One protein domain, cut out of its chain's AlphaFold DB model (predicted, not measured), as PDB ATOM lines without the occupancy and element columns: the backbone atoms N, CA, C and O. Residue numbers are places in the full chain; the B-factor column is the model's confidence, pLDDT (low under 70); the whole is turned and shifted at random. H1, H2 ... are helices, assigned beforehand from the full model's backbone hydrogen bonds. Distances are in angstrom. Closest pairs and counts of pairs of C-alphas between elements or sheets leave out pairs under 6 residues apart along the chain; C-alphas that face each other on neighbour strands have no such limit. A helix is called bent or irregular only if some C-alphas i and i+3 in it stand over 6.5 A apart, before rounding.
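What this domain is: This is residues 140 to 241 of the 711 residues of an uncharacterized protein of Elusimicrobia bacterium CG22_combo_CG10-13_8_21_14_all_63_91 (UniProt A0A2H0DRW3). One long helix, H6, makes the length of the domain; H4 and H5 cross its first part on two sides, and its last part sticks out with residues 229 to 241 as a free arm. Small helices fill out the body: H2 and H3 on the H4 side of H6, and H1 beside the end of H5. The printed part has 102 residues with six named helices, H1 to H6 in order along the chain, and no named strand; the class is all helix. It is compact, with a radius of gyration of the C-alphas of 14.5 A, and elongated, spanning 49 by 31 by 24 A.

How they stand to each other: H6, residues 210 to 239, has a kink of 33 degrees near residue 217. H4, residues 173 to 185, touches H6 at residues 211 to 219 alone, about perpendicular at 74 degrees; the closest C-alphas, of Glu 173 and Pro 215, are 4.4 A apart. H5, residues 192 to 205, touches H6 at residues 210 to 217 alone, about perpendicular at 77 degrees, with the C-alphas of Leu 201 and Trp 210 closest at 7.0 A. H4 and H5 are close but not clearly touching, at a steep tilt of 51 degrees, opposite ways; the C-alphas of Ile 183 and Arg 194 are closest at 6.6 A. H1, residues 140 to 144, touches H5 at residues 200 to 204 alone, the closest C-alphas being those of Arg 141 and Val 204 at 6.2 A. H3, residues 167 to 170, is near H4, with the C-alphas of Trp 168 and Ala 175 closest at 6.2 A. H2, residues 155 to 164, touches no helix and is apart from H4 and H6. In H2 and H5 every O i to N i+4 pair is within hydrogen-bond range; H4 has 7 of 9, H6 24 of 26 and H1 0 of 1, beside 2 of 2 O i to N i+3 pairs, while H3 is too short for an O i to N i+4 pair.

Where its parts are: H6 is 41.7 A long from C-alpha 210 at (13.564, 49.506, -26.450) to C-alpha 239 at (54.750, 43.101, -24.059). It is irregular, with C-alphas 212 and 215 7.2 A apart, and so is H4, with C-alphas 174 and 177 7.4 A apart. H5 measures 19.4 A, H4 19.0 A, H2 14.3 A, H1 7.1 A and H3 5.3 A. H1 begins at C-alpha 140 (26.737, 38.558, -35.984).

The domain as a whole: The farthest C-alphas, of Gly 187 and Thr 241, are 50.0 A apart. The printed part has no cut and no long link. Mean pLDDT of the printed part is 72.5; 34 residues are under 70, among them 158 to 172 and 185 to 190.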
ATOM      1  N   LYS A 140      27.024  37.452 -35.043       62.97
ATOM      2  CA  LYS A 140      26.737  38.558 -35.984       62.97
ATOM      3  C   LYS A 140      26.556  39.925 -35.311       62.97
ATOM      4  O   LYS A 140      26.683  40.950 -35.980       62.97
ATOM      5  N   ARG A 141      26.267  39.969 -34.006       71.69
ATOM      6  CA  ARG A 141      26.039  41.215 -33.249       71.69
ATOM      7  C   ARG A 141      27.341  41.966 -32.983       71.69
ATOM      8  O   ARG A 141      27.316  43.188 -32.867       71.69
ATOM      9  N   LEU A 142      28.485  41.272 -32.976       65.75
ATOM     10  CA  LEU A 142      29.803  41.914 -32.961       65.75
ATOM     11  C   LEU A 142      30.021  42.806 -34.183       65.75
ATOM     12  O   LEU A 142      30.588  43.879 -34.040       65.75
ATOM     13  N   ALA A 143      29.547  42.401 -35.366       62.50
ATOM     14  CA  ALA A 143      29.696  43.197 -36.587       62.50
ATOM     15  C   ALA A 143      28.840  44.478 -36.571       62.50
ATOM     16  O   ALA A 143      29.211  45.478 -37.181       62.50
ATOM     17  N   ALA A 144      27.708  44.454 -35.861       60.34
ATOM     18  CA  ALA A 144      26.827  45.608 -35.678       60.34
ATOM     19  C   ALA A 144      27.329  46.583 -34.596       60.34
ATOM     20  O   ALA A 144      26.993  47.767 -34.620       60.34
ATOM     21  N   SER A 145      28.161  46.107 -33.666       59.91
ATOM     22  CA  SER A 145      28.874  46.941 -32.700       59.91
ATOM     23  C   SER A 145      30.210  47.400 -33.283       59.91
ATOM     24  O   SER A 145      31.154  46.612 -33.314       59.91
ATOM     25  N   PRO A 146      30.363  48.663 -33.720       56.41
ATOM     26  CA  PRO A 146      31.658  49.137 -34.191       56.41
ATOM     27  C   PRO A 146      32.719  48.945 -33.102       56.41
ATOM     28  O   PRO A 146      32.512  49.333 -31.946       56.41
ATOM     29  N   GLU A 147      33.856  48.349 -33.478       54.62
ATOM     30  CA  GLU A 147      34.988  48.152 -32.574       54.62
ATOM     31  C   GLU A 147      35.322  49.482 -31.874       54.62
ATOM     32  O   GLU A 147      35.670  50.471 -32.516       54.62
ATOM     33  N   GLY A 148      35.181  49.522 -30.544       54.81
ATOM     34  CA  GLY A 148      35.512  50.695 -29.730       54.81
ATOM     35  C   GLY A 148      34.345  51.573 -29.265       54.81
ATOM     36  O   GLY A 148      34.587  52.433 -28.421       54.81
ATOM     37  N   LYS A 149      33.096  51.352 -29.705       61.94
ATOM     38  CA  LYS A 149      31.913  51.991 -29.089       61.94
ATOM     39  C   LYS A 149      31.246  51.033 -28.100       61.94
ATOM     40  O   LYS A 149      30.229  50.432 -28.424       61.94
ATOM     41  N   HIS A 150      31.829  50.850 -26.919       71.25
ATOM     42  CA  HIS A 150      31.126  50.172 -25.834       71.25
ATOM     43  C   HIS A 150      30.801  51.169 -24.733       71.25
ATOM     44  O   HIS A 150      31.645  51.963 -24.312       71.25
ATOM     45  N   LEU A 151      29.565  51.102 -24.262       71.75
ATOM     46  CA  LEU A 151      29.019  52.033 -23.289       71.75
ATOM     47  C   LEU A 151      29.853  52.075 -22.001       71.75
ATOM     48  O   LEU A 151      30.060  53.142 -21.442       71.75
ATOM     49  N   MET A 152      30.418  50.936 -21.586       71.19
ATOM     50  CA  MET A 152      31.213  50.846 -20.353       71.19
ATOM     51  C   MET A 152      32.537  51.638 -20.382       71.19
ATOM     52  O   MET A 152      33.191  51.725 -19.354       71.19
ATOM     53  N   ARG A 153      32.972  52.166 -21.539       70.25
ATOM     54  CA  ARG A 153      34.184  53.006 -21.670       70.25
ATOM     55  C   ARG A 153      33.895  54.482 -21.848       70.25
ATOM     56  O   ARG A 153      34.822  55.271 -22.024       70.25
ATOM     57  N   THR A 154      32.624  54.862 -21.894       71.44
ATOM     58  CA  THR A 154      32.288  56.277 -21.854       71.44
ATOM     59  C   THR A 154      32.432  56.754 -20.416       71.44
ATOM     60  O   THR A 154      32.209  55.991 -19.477       71.44
ATOM     61  N   ARG A 155      32.756  58.036 -20.239       70.81
ATOM     62  CA  ARG A 155      32.801  58.666 -18.916       70.81
ATOM     63  C   ARG A 155      31.496  58.450 -18.140       70.81
ATOM     64  O   ARG A 155      31.524  58.194 -16.948       70.81
ATOM     65  N   TRP A 156      30.361  58.500 -18.837       72.69
ATOM     66  CA  TRP A 156      29.055  58.211 -18.254       72.69
ATOM     67  C   TRP A 156      28.923  56.755 -17.791       72.69
ATOM     68  O   TRP A 156      28.433  56.514 -16.694       72.69
ATOM     69  N   GLY A 157      29.375  55.789 -18.600       71.19
ATOM     70  CA  GLY A 157      29.411  54.383 -18.208       71.19
ATOM     71  C   GLY A 157      30.276  54.182 -16.968       71.19
ATOM     72  O   GLY A 157      29.802  53.614 -15.994       71.19
ATOM     73  N   GLU A 158      31.501  54.706 -16.965       69.94
ATOM     74  CA  GLU A 158      32.428  54.636 -15.826       69.94
ATOM     75  C   GLU A 158      31.821  55.232 -14.543       69.94
ATOM     76  O   GLU A 158      31.788  54.549 -13.522       69.94
ATOM     77  N   GLU A 159      31.256  56.445 -14.608       69.00
ATOM     78  CA  GLU A 159      30.573  57.107 -13.482       69.00
ATOM     79  C   GLU A 159      29.354  56.299 -12.992       69.00
ATOM     80  O   GLU A 159      29.116  56.165 -11.788       69.00
ATOM     81  N   PHE A 160      28.589  55.711 -13.918       65.31
ATOM     82  CA  PHE A 160      27.459  54.842 -13.598       65.31
ATOM     83  C   PHE A 160      27.908  53.553 -12.885       65.31
ATOM     84  O   PHE A 160      27.280  53.143 -11.905       65.31
ATOM     85  N   PHE A 161      29.009  52.928 -13.322       66.12
ATOM     86  CA  PHE A 161      29.570  51.739 -12.667       66.12
ATOM     87  C   PHE A 161      30.167  52.053 -11.304       66.12
ATOM     88  O   PHE A 161      29.918  51.307 -10.359       66.12
ATOM     89  N   GLU A 162      30.914  53.147 -11.178       65.06
ATOM     90  CA  GLU A 162      31.519  53.565  -9.912       65.06
ATOM     91  C   GLU A 162      30.448  53.764  -8.826       65.06
ATOM     92  O   GLU A 162      30.608  53.297  -7.698       65.06
ATOM     93  N   ALA A 163      29.294  54.332  -9.188       62.06
ATOM     94  CA  ALA A 163      28.174  54.543  -8.271       62.06
ATOM     95  C   ALA A 163      27.368  53.271  -7.914       62.06
ATOM     96  O   ALA A 163      26.612  53.287  -6.939       62.06
ATOM     97  N   ARG A 164      27.467  52.176  -8.688       62.62
ATOM     98  CA  ARG A 164      26.583  50.981  -8.595       62.62
ATOM     99  C   ARG A 164      27.348  49.644  -8.502       62.62
ATOM    100  O   ARG A 164      26.791  48.575  -8.769       62.62
ATOM    101  N   SER A 165      28.615  49.721  -8.104       49.28
ATOM    102  CA  SER A 165      29.766  48.867  -8.459       49.28
ATOM    103  C   SER A 165      29.701  47.330  -8.350       49.28
ATOM    104  O   SER A 165      30.566  46.685  -8.937       49.28
ATOM    105  N   ALA A 166      28.719  46.686  -7.705       45.31
ATOM    106  CA  ALA A 166      28.755  45.223  -7.488       45.31
ATOM    107  C   ALA A 166      27.622  44.418  -8.164       45.31
ATOM    108  O   ALA A 166      27.875  43.404  -8.822       45.31
ATOM    109  N   ALA A 167      26.366  44.852  -8.030       49.06
ATOM    110  CA  ALA A 167      25.205  44.089  -8.511       49.06
ATOM    111  C   ALA A 167      25.033  44.159 -10.041       49.06
ATOM    112  O   ALA A 167      24.616  43.198 -10.677       49.06
ATOM    113  N   TRP A 168      25.412  45.282 -10.650       55.28
ATOM    114  CA  TRP A 168      25.244  45.530 -12.085       55.28
ATOM    115  C   TRP A 168      26.218  44.742 -12.963       55.28
ATOM    116  O   TRP A 168      25.842  44.198 -13.999       55.28
ATOM    117  N   ILE A 169      27.479  44.652 -12.531       55.25
ATOM    118  CA  ILE A 169      28.501  43.861 -13.224       55.25
ATOM    119  C   ILE A 169      28.178  42.372 -13.107       55.25
ATOM    120  O   ILE A 169      28.468  41.625 -14.032       55.25
ATOM    121  N   SER A 170      27.564  41.924 -12.010       57.12
ATOM    122  CA  SER A 170      27.206  40.516 -11.813       57.12
ATOM    123  C   SER A 170      25.886  40.133 -12.498       57.12
ATOM    124  O   SER A 170      25.851  39.081 -13.143       57.12
ATOM    125  N   ALA A 171      24.863  40.996 -12.460       65.50
ATOM    126  CA  ALA A 171      23.514  40.754 -12.984       65.50
ATOM    127  C   ALA A 171      22.952  41.962 -13.784       65.50
ATOM    128  O   ALA A 171      22.037  42.645 -13.318       65.50
ATOM    129  N   PRO A 172      23.453  42.223 -15.010       66.88
ATOM    130  CA  PRO A 172      23.051  43.381 -15.822       66.88
ATOM    131  C   PRO A 172      21.560  43.390 -16.211       66.88
ATOM    132  O   PRO A 172      20.975  44.454 -16.402       66.88
ATOM    133  N   GLU A 173      20.917  42.222 -16.290       70.69
ATOM    134  CA  GLU A 173      19.498  42.096 -16.654       70.69
ATOM    135  C   GLU A 173      18.549  42.623 -15.573       70.69
ATOM    136  O   GLU A 173      17.597  43.336 -15.883       70.69
ATOM    137  N   ALA A 174      18.839  42.333 -14.298       67.19
ATOM    138  CA  ALA A 174      18.030  42.761 -13.149       67.19
ATOM    139  C   ALA A 174      17.982  44.287 -12.989       67.19
ATOM    140  O   ALA A 174      17.167  44.842 -12.257       67.19
ATOM    141  N   ALA A 175      18.885  44.958 -13.686       68.00
ATOM    142  CA  ALA A 175      19.220  46.337 -13.489       68.00
ATOM    143  C   ALA A 175      18.729  47.211 -14.670       68.00
ATOM    144  O   ALA A 175      18.567  48.426 -14.554       68.00
ATOM    145  N   ALA A 176      18.335  46.576 -15.778       75.19
ATOM    146  CA  ALA A 176      17.843  47.215 -16.995       75.19
ATOM    147  C   ALA A 176      16.718  48.241 -16.776       75.19
ATOM    148  O   ALA A 176      16.678  49.250 -17.481       75.19
ATOM    149  N   GLY A 177      15.825  48.024 -15.804       75.00
ATOM    150  CA  GLY A 177      14.739  48.958 -15.487       75.00
ATOM    151  C   GLY A 177      15.243  50.310 -14.975       75.00
ATOM    152  O   GLY A 177      14.857  51.350 -15.508       75.00
ATOM    153  N   GLU A 178      16.151  50.298 -13.996       73.06
ATOM    154  CA  GLU A 178      16.748  51.516 -13.426       73.06
ATOM    155  C   GLU A 178      17.568  52.270 -14.477       73.06
ATOM    156  O   GLU A 178      17.457  53.485 -14.604       73.06
ATOM    157  N   PHE A 179      18.330  51.543 -15.294       74.81
ATOM    158  CA  PHE A 179      19.111  52.128 -16.383       74.81
ATOM    159  C   PHE A 179      18.247  52.735 -17.479       74.81
ATOM    160  O   PHE A 179      18.539  53.832 -17.947       74.81
ATOM    161  N   THR A 180      17.163  52.059 -17.870       77.56
ATOM    162  CA  THR A 180      16.207  52.607 -18.840       77.56
ATOM    163  C   THR A 180      15.604  53.896 -18.297       77.56
ATOM    164  O   THR A 180      15.553  54.901 -19.002       77.56
ATOM    165  N   GLN A 181      15.193  53.905 -17.027       75.38
ATOM    166  CA  GLN A 181      14.696  55.122 -16.399       75.38
ATOM    167  C   GLN A 181      15.767  56.210 -16.388       75.38
ATOM    168  O   GLN A 181      15.488  57.318 -16.818       75.38
ATOM    169  N   GLU A 182      16.999  55.935 -15.976       74.12
ATOM    170  CA  GLU A 182      18.048  56.952 -15.889       74.12
ATOM    171  C   GLU A 182      18.443  57.538 -17.255       74.12
ATOM    172  O   GLU A 182      18.584  58.759 -17.380       74.12
ATOM    173  N   ILE A 183      18.553  56.700 -18.289       73.00
ATOM    174  CA  ILE A 183      18.969  57.128 -19.631       73.00
ATOM    175  C   ILE A 183      17.864  57.894 -20.380       73.00
ATOM    176  O   ILE A 183      18.176  58.717 -21.241       73.00
ATOM    177  N   PHE A 184      16.583  57.659 -20.049       72.12
ATOM    178  CA  PHE A 184      15.430  58.288 -20.714       72.12
ATOM    179  C   PHE A 184      14.653  59.311 -19.855       72.12
ATOM    180  O   PHE A 184      13.850  60.054 -20.415       72.12
ATOM    181  N   SER A 185      14.873  59.389 -18.535       66.50
ATOM    182  CA  SER A 185      14.209  60.365 -17.638       66.50
ATOM    183  C   SER A 185      14.989  61.663 -17.449       66.50
ATOM    184  O   SER A 185      14.389  62.722 -17.264       66.50
ATOM    185  N   ARG A 186      16.326  61.625 -17.523       57.81
ATOM    186  CA  ARG A 186      17.121  62.849 -17.647       57.81
ATOM    187  C   ARG A 186      16.817  63.409 -19.036       57.81
ATOM    188  O   ARG A 186      16.892  62.660 -20.002       57.81
ATOM    189  N   GLY A 187      16.487  64.696 -19.167       51.00
ATOM    190  CA  GLY A 187      16.175  65.380 -20.440       51.00
ATOM    191  C   GLY A 187      17.321  65.439 -21.472       51.00
ATOM    192  O   GLY A 187      17.424  66.389 -22.240       51.00
ATOM    193  N   LEU A 188      18.192  64.432 -21.497       52.69
ATOM    194  CA  LEU A 188      19.345  64.190 -22.356       52.69
ATOM    195  C   LEU A 188      18.908  63.658 -23.723       52.69
ATOM    196  O   LEU A 188      19.407  62.643 -24.208       52.69
ATOM    197  N   SER A 189      17.941  64.327 -24.351       52.81
ATOM    198  CA  SER A 189      17.326  63.810 -25.573       52.81
ATOM    199  C   SER A 189      18.315  63.637 -26.744       52.81
ATOM    200  O   SER A 189      18.026  62.860 -27.653       52.81
ATOM    201  N   GLU A 190      19.515  64.222 -26.658       60.34
ATOM    202  CA  GLU A 190      20.576  64.136 -27.669       60.34
ATOM    203  C   GLU A 190      21.941  63.641 -27.150       60.34
ATOM    204  O   GLU A 190      22.954  63.851 -27.825       60.34
ATOM    205  N   SER A 191      22.025  62.995 -25.979       70.56
ATOM    206  CA  SER A 191      23.340  62.538 -25.507       70.56
ATOM    207  C   SER A 191      23.942  61.469 -26.443       70.56
ATOM    208  O   SER A 191      23.209  60.615 -26.964       70.56
ATOM    209  N   PRO A 192      25.269  61.488 -26.683       74.38
ATOM    210  CA  PRO A 192      25.955  60.472 -27.483       74.38
ATOM    211  C   PRO A 192      25.671  59.037 -27.014       74.38
ATOM    212  O   PRO A 192      25.601  58.129 -27.837       74.38
ATOM    213  N   GLU A 193      25.453  58.834 -25.713       73.19
ATOM    214  CA  GLU A 193      25.132  57.548 -25.093       73.19
ATOM    215  C   GLU A 193      23.725  57.081 -25.460       73.19
ATOM    216  O   GLU A 193      23.551  55.943 -25.891       73.19
ATOM    217  N   ARG A 194      22.723  57.968 -25.359       77.50
ATOM    218  CA  ARG A 194      21.346  57.663 -25.769       77.50
ATOM    219  C   ARG A 194      21.304  57.318 -27.253       77.50
ATOM    220  O   ARG A 194      20.692  56.325 -27.635       77.50
ATOM    221  N   ARG A 195      21.991  58.110 -28.083       78.12
ATOM    222  CA  ARG A 195      22.106  57.854 -29.523       78.12
ATOM    223  C   ARG A 195      22.767  56.505 -29.793       78.12
ATOM    224  O   ARG A 195      22.232  55.732 -30.573       78.12
ATOM    225  N   HIS A 196      23.867  56.192 -29.111       77.19
ATOM    226  CA  HIS A 196      24.551  54.909 -29.251       77.19
ATOM    227  C   HIS A 196      23.659  53.715 -28.882       77.19
ATOM    228  O   HIS A 196      23.611  52.741 -29.630       77.19
ATOM    229  N   VAL A 197      22.930  53.800 -27.763       79.31
ATOM    230  CA  VAL A 197      21.989  52.759 -27.319       79.31
ATOM    231  C   VAL A 197      20.895  52.555 -28.365       79.31
ATOM    232  O   VAL A 197      20.648  51.425 -28.773       79.31
ATOM    233  N   LEU A 198      20.276  53.638 -28.844       79.56
ATOM    234  CA  LEU A 198      19.221  53.572 -29.859       79.56
ATOM    235  C   LEU A 198      19.739  53.039 -31.204       79.56
ATOM    236  O   LEU A 198      19.093  52.186 -31.806       79.56
ATOM    237  N   GLU A 199      20.915  53.486 -31.653       77.88
ATOM    238  CA  GLU A 199      21.574  52.993 -32.871       77.88
ATOM    239  C   GLU A 199      21.864  51.490 -32.778       77.88
ATOM    240  O   GLU A 199      21.555  50.747 -33.707       77.88
ATOM    241  N   HIS A 200      22.422  51.024 -31.656       77.50
ATOM    242  CA  HIS A 200      22.724  49.609 -31.457       77.50
ATOM    243  C   HIS A 200      21.445  48.768 -31.373       77.50
ATOM    244  O   HIS A 200      21.357  47.720 -32.011       77.50
ATOM    245  N   LEU A 201      20.431  49.231 -30.632       79.19
ATOM    246  CA  LEU A 201      19.155  48.526 -30.517       79.19
ATOM    247  C   LEU A 201      18.457  48.388 -31.878       79.19
ATOM    248  O   LEU A 201      18.003  47.297 -32.224       79.19
ATOM    249  N   ALA A 202      18.434  49.461 -32.674       76.94
ATOM    250  CA  ALA A 202      17.868  49.456 -34.021       76.94
ATOM    251  C   ALA A 202      18.653  48.543 -34.981       76.94
ATOM    252  O   ALA A 202      18.051  47.808 -35.771       76.94
ATOM    253  N   ALA A 203      19.987  48.563 -34.898       76.62
ATOM    254  CA  ALA A 203      20.859  47.768 -35.759       76.62
ATOM    255  C   ALA A 203      20.827  46.264 -35.441       76.62
ATOM    256  O   ALA A 203      20.929  45.458 -36.362       76.62
ATOM    257  N   VAL A 204      20.699  45.882 -34.164       76.94
ATOM    258  CA  VAL A 204      20.822  44.482 -33.713       76.94
ATOM    259  C   VAL A 204      19.475  43.798 -33.504       76.94
ATOM    260  O   VAL A 204      19.335  42.623 -33.843       76.94
ATOM    261  N   TYR A 205      18.487  44.500 -32.943       80.75
ATOM    262  CA  TYR A 205      17.216  43.889 -32.538       80.75
ATOM    263  C   TYR A 205      16.026  44.289 -33.422       80.75
ATOM    264  O   TYR A 205      14.947  43.733 -33.232       80.75
ATOM    265  N   HIS A 206      16.210  45.201 -34.391       72.56
ATOM    266  CA  HIS A 206      15.201  45.597 -35.392       72.56
ATOM    267  C   HIS A 206      13.794  45.860 -34.810       72.56
ATOM    268  O   HIS A 206      12.785  45.497 -35.410       72.56
ATOM    269  N   SER A 207      13.720  46.459 -33.620       67.56
ATOM    270  CA  SER A 207      12.486  46.614 -32.840       67.56
ATOM    271  C   SER A 207      12.425  48.004 -32.232       67.56
ATOM    272  O   SER A 207      13.442  48.454 -31.721       67.56
ATOM    273  N   GLU A 208      11.246  48.638 -32.246       65.81
ATOM    274  CA  GLU A 208      10.987  49.927 -31.583       65.81
ATOM    275  C   GLU A 208      10.673  49.803 -30.078       65.81
ATOM    276  O   GLU A 208      10.562  50.806 -29.373       65.81
ATOM    277  N   ASP A 209      10.556  48.578 -29.551       74.38
ATOM    278  CA  ASP A 209      10.322  48.317 -28.125       74.38
ATOM    279  C   ASP A 209      11.653  48.219 -27.358       74.38
ATOM    280  O   ASP A 209      12.156  47.142 -27.023       74.38
ATOM    281  N   TRP A 210      12.248  49.381 -27.090       73.19
ATOM    282  CA  TRP A 210      13.564  49.506 -26.450       73.19
ATOM    283  C   TRP A 210      13.598  48.905 -25.039       73.19
ATOM    284  O   TRP A 210      14.604  48.327 -24.627       73.19
ATOM    285  N   THR A 211      12.488  49.018 -24.307       74.56
ATOM    286  CA  THR A 211      12.325  48.516 -22.935       74.56
ATOM    287  C   THR A 211      12.514  47.010 -22.848       74.56
ATOM    288  O   THR A 211      13.174  46.519 -21.932       74.56
ATOM    289  N   ARG A 212      11.990  46.272 -23.827       80.38
ATOM    290  CA  ARG A 212      12.083  44.812 -23.869       80.38
ATOM    291  C   ARG A 212      13.494  44.307 -24.173       80.38
ATOM    292  O   ARG A 212      13.876  43.244 -23.690       80.38
ATOM    293  N   HIS A 213      14.264  45.050 -24.965       83.44
ATOM    294  CA  HIS A 213      15.598  44.637 -25.416       83.44
ATOM    295  C   HIS A 213      16.743  45.196 -24.564       83.44
ATOM    296  O   HIS A 213      17.882  44.757 -24.718       83.44
ATOM    297  N   MET A 214      16.458  46.102 -23.624       83.69
ATOM    298  CA  MET A 214      17.477  46.682 -22.747       83.69
ATOM    299  C   MET A 214      18.260  45.650 -21.910       83.69
ATOM    300  O   MET A 214      19.483  45.772 -21.846       83.69
ATOM    301  N   PRO A 215      17.639  44.608 -21.312       83.12
ATOM    302  CA  PRO A 215      18.391  43.575 -20.593       83.12
ATOM    303  C   PRO A 215      19.408  42.856 -21.489       83.12
ATOM    304  O   PRO A 215      20.571  42.706 -21.114       83.12
ATOM    305  N   ALA A 216      18.989  42.479 -22.702       84.12
ATOM    306  CA  ALA A 216      19.845  41.813 -23.680       84.12
ATOM    307  C   ALA A 216      20.976  42.731 -24.166       84.12
ATOM    308  O   ALA A 216      22.124  42.301 -24.235       84.12
ATOM    309  N   TYR A 217      20.677  44.010 -24.414       83.00
ATOM    310  CA  TYR A 217      21.678  45.016 -24.761       83.00
ATOM    311  C   TYR A 217      22.750  45.156 -23.678       83.00
ATOM    312  O   TYR A 217      23.940  45.134 -23.979       83.00
ATOM    313  N   LEU A 218      22.352  45.275 -22.410       81.12
ATOM    314  CA  LEU A 218      23.289  45.434 -21.296       81.12
ATOM    315  C   LEU A 218      24.142  44.182 -21.078       81.12
ATOM    316  O   LEU A 218      25.337  44.294 -20.787       81.12
ATOM    317  N   ALA A 219      23.555  42.998 -21.269       83.44
ATOM    318  CA  ALA A 219      24.307  41.753 -21.307       83.44
ATOM    319  C   ALA A 219      25.344  41.783 -22.444       83.44
ATOM    320  O   ALA A 219      26.529  41.575 -22.180       83.44
ATOM    321  N   ASP A 220      24.947  42.137 -23.668       84.62
ATOM    322  CA  ASP A 220      25.841  42.213 -24.828       84.62
ATOM    323  C   ASP A 220      26.960  43.266 -24.621       84.62
ATOM    324  O   ASP A 220      28.129  42.993 -24.910       84.62
ATOM    325  N   GLN A 221      26.668  44.426 -24.013       82.06
ATOM    326  CA  GLN A 221      27.670  45.446 -23.655       82.06
ATOM    327  C   GLN A 221      28.698  44.942 -22.632       82.06
ATOM    328  O   GLN A 221      29.891  45.232 -22.760       82.06
ATOM    329  N   ARG A 222      28.272  44.156 -21.634       82.69
ATOM    330  CA  ARG A 222      29.183  43.521 -20.667       82.69
ATOM    331  C   ARG A 222      30.107  42.510 -21.350       82.69
ATOM    332  O   ARG A 222      31.306  42.480 -21.051       82.69
ATOM    333  N   LYS A 223      29.573  41.694 -22.264       84.69
ATOM    334  CA  LYS A 223      30.370  40.723 -23.032       84.69
ATOM    335  C   LYS A 223      31.386  41.431 -23.922       84.69
ATOM    336  O   LYS A 223      32.566  41.093 -23.883       84.69
ATOM    337  N   LEU A 224      30.966  42.483 -24.633       82.06
ATOM    338  CA  LEU A 224      31.852  43.326 -25.441       82.06
ATOM    339  C   LEU A 224      32.974  43.932 -24.597       82.06
ATOM    340  O   LEU A 224      34.143  43.815 -24.960       82.06
ATOM    341  N   TRP A 225      32.648  44.522 -23.444       82.00
ATOM    342  CA  TRP A 225      33.652  45.052 -22.522       82.00
ATOM    343  C   TRP A 225      34.655  43.974 -22.087       82.00
ATOM    344  O   TRP A 225      35.863  44.198 -22.164       82.00
ATOM    345  N   THR A 226      34.172  42.778 -21.746       84.44
ATOM    346  CA  THR A 226      35.020  41.632 -21.380       84.44
ATOM    347  C   THR A 226      35.952  41.228 -22.527       84.44
ATOM    348  O   THR A 226      37.144  41.022 -22.303       84.44
ATOM    349  N   VAL A 227      35.456  41.167 -23.769       85.62
ATOM    350  CA  VAL A 227      36.268  40.895 -24.971       85.62
ATOM    351  C   VAL A 227      37.361  41.957 -25.155       85.62
ATOM    352  O   VAL A 227      38.521  41.618 -25.393       85.62
ATOM    353  N   PHE A 228      37.038  43.244 -24.995       81.44
ATOM    354  CA  PHE A 228      38.025  44.322 -25.127       81.44
ATOM    355  C   PHE A 228      39.073  44.309 -24.011       81.44
ATOM    356  O   PHE A 228      40.265  44.447 -24.300       81.44
ATOM    357  N   GLU A 229      38.660  44.121 -22.756       84.81
ATOM    358  CA  GLU A 229      39.577  44.009 -21.619       84.81
ATOM    359  C   GLU A 229      40.525  42.825 -21.777       84.81
ATOM    360  O   GLU A 229      41.739  42.977 -21.663       84.81
ATOM    361  N   THR A 230      39.984  41.642 -22.064       86.88
ATOM    362  CA  THR A 230      40.777  40.416 -22.215       86.88
ATOM    363  C   THR A 230      41.761  40.539 -23.379       86.88
ATOM    364  O   THR A 230      42.928  40.175 -23.236       86.88
ATOM    365  N   ARG A 231      41.373  41.183 -24.487       85.75
ATOM    366  CA  ARG A 231      42.292  41.538 -25.583       85.75
ATOM    367  C   ARG A 231      43.384  42.524 -25.150       85.75
ATOM    368  O   ARG A 231      44.533  42.384 -25.575       85.75
ATOM    369  N   GLY A 232      43.055  43.506 -24.307       85.12
ATOM    370  CA  GLY A 232      44.026  44.402 -23.668       85.12
ATOM    371  C   GLY A 232      45.046  43.631 -22.827       85.12
ATOM    372  O   GLY A 232      46.248  43.745 -23.067       85.12
ATOM    373  N   ARG A 233      44.560  42.747 -21.947       85.75
ATOM    374  CA  ARG A 233      45.383  41.861 -21.109       85.75
ATOM    375  C   ARG A 233      46.283  40.952 -21.947       85.75
ATOM    376  O   ARG A 233      47.461  40.819 -21.633       85.75
ATOM    377  N   LEU A 234      45.791  40.382 -23.056       88.00
ATOM    378  CA  LEU A 234      46.628  39.583 -23.964       88.00
ATOM    379  C   LEU A 234      47.803  40.402 -24.514       88.00
ATOM    380  O   LEU A 234      48.941  39.940 -24.508       88.00
ATOM    381  N   ARG A 235      47.547  41.637 -24.962       87.31
ATOM    382  CA  ARG A 235      48.591  42.538 -25.483       87.31
ATOM    383  C   ARG A 235      49.600  42.933 -24.407       87.31
ATOM    384  O   ARG A 235      50.785  43.065 -24.708       87.31
ATOM    385  N   GLU A 236      49.154  43.129 -23.171       86.88
ATOM    386  CA  GLU A 236      50.036  43.385 -22.027       86.88
ATOM    387  C   GLU A 236      50.925  42.177 -21.726       86.88
ATOM    388  O   GLU A 236      52.146  42.326 -21.630       86.88
ATOM    389  N   LEU A 237      50.349  40.969 -21.705       86.44
ATOM    390  CA  LEU A 237      51.110  39.728 -21.560       86.44
ATOM    391  C   LEU A 237      52.163  39.586 -22.671       86.44
ATOM    392  O   LEU A 237      53.307  39.228 -22.397       86.44
ATOM    393  N   GLU A 238      51.840  39.939 -23.918       86.56
ATOM    394  CA  GLU A 238      52.798  39.912 -25.030       86.56
ATOM    395  C   GLU A 238      53.950  40.914 -24.894       86.56
ATOM    396  O   GLU A 238      55.051  40.653 -25.389       86.56
ATOM    397  N   ARG A 239      53.713  42.077 -24.274       84.62
ATOM    398  CA  ARG A 239      54.750  43.101 -24.059       84.62
ATOM    399  C   ARG A 239      55.803  42.642 -23.053       84.62
ATOM    400  O   ARG A 239      56.951  43.053 -23.175       84.62
ATOM    401  N   SER A 240      55.445  41.744 -22.135       70.00
ATOM    402  CA  SER A 240      56.332  41.232 -21.080       70.00
ATOM    403  C   SER A 240      57.488  40.326 -21.556       70.00
ATOM    404  O   SER A 240      58.280  39.868 -20.740       70.00
ATOM    405  N   THR A 241      57.642  40.089 -22.867       74.69
ATOM    406  CA  THR A 241      58.613  39.180 -23.532       74.69
ATOM    407  C   THR A 241      58.458  37.685 -23.217       74.69
ATOM    408  O   THR A 241      58.585  36.875 -24.135       74.69
TER     409      THR A 241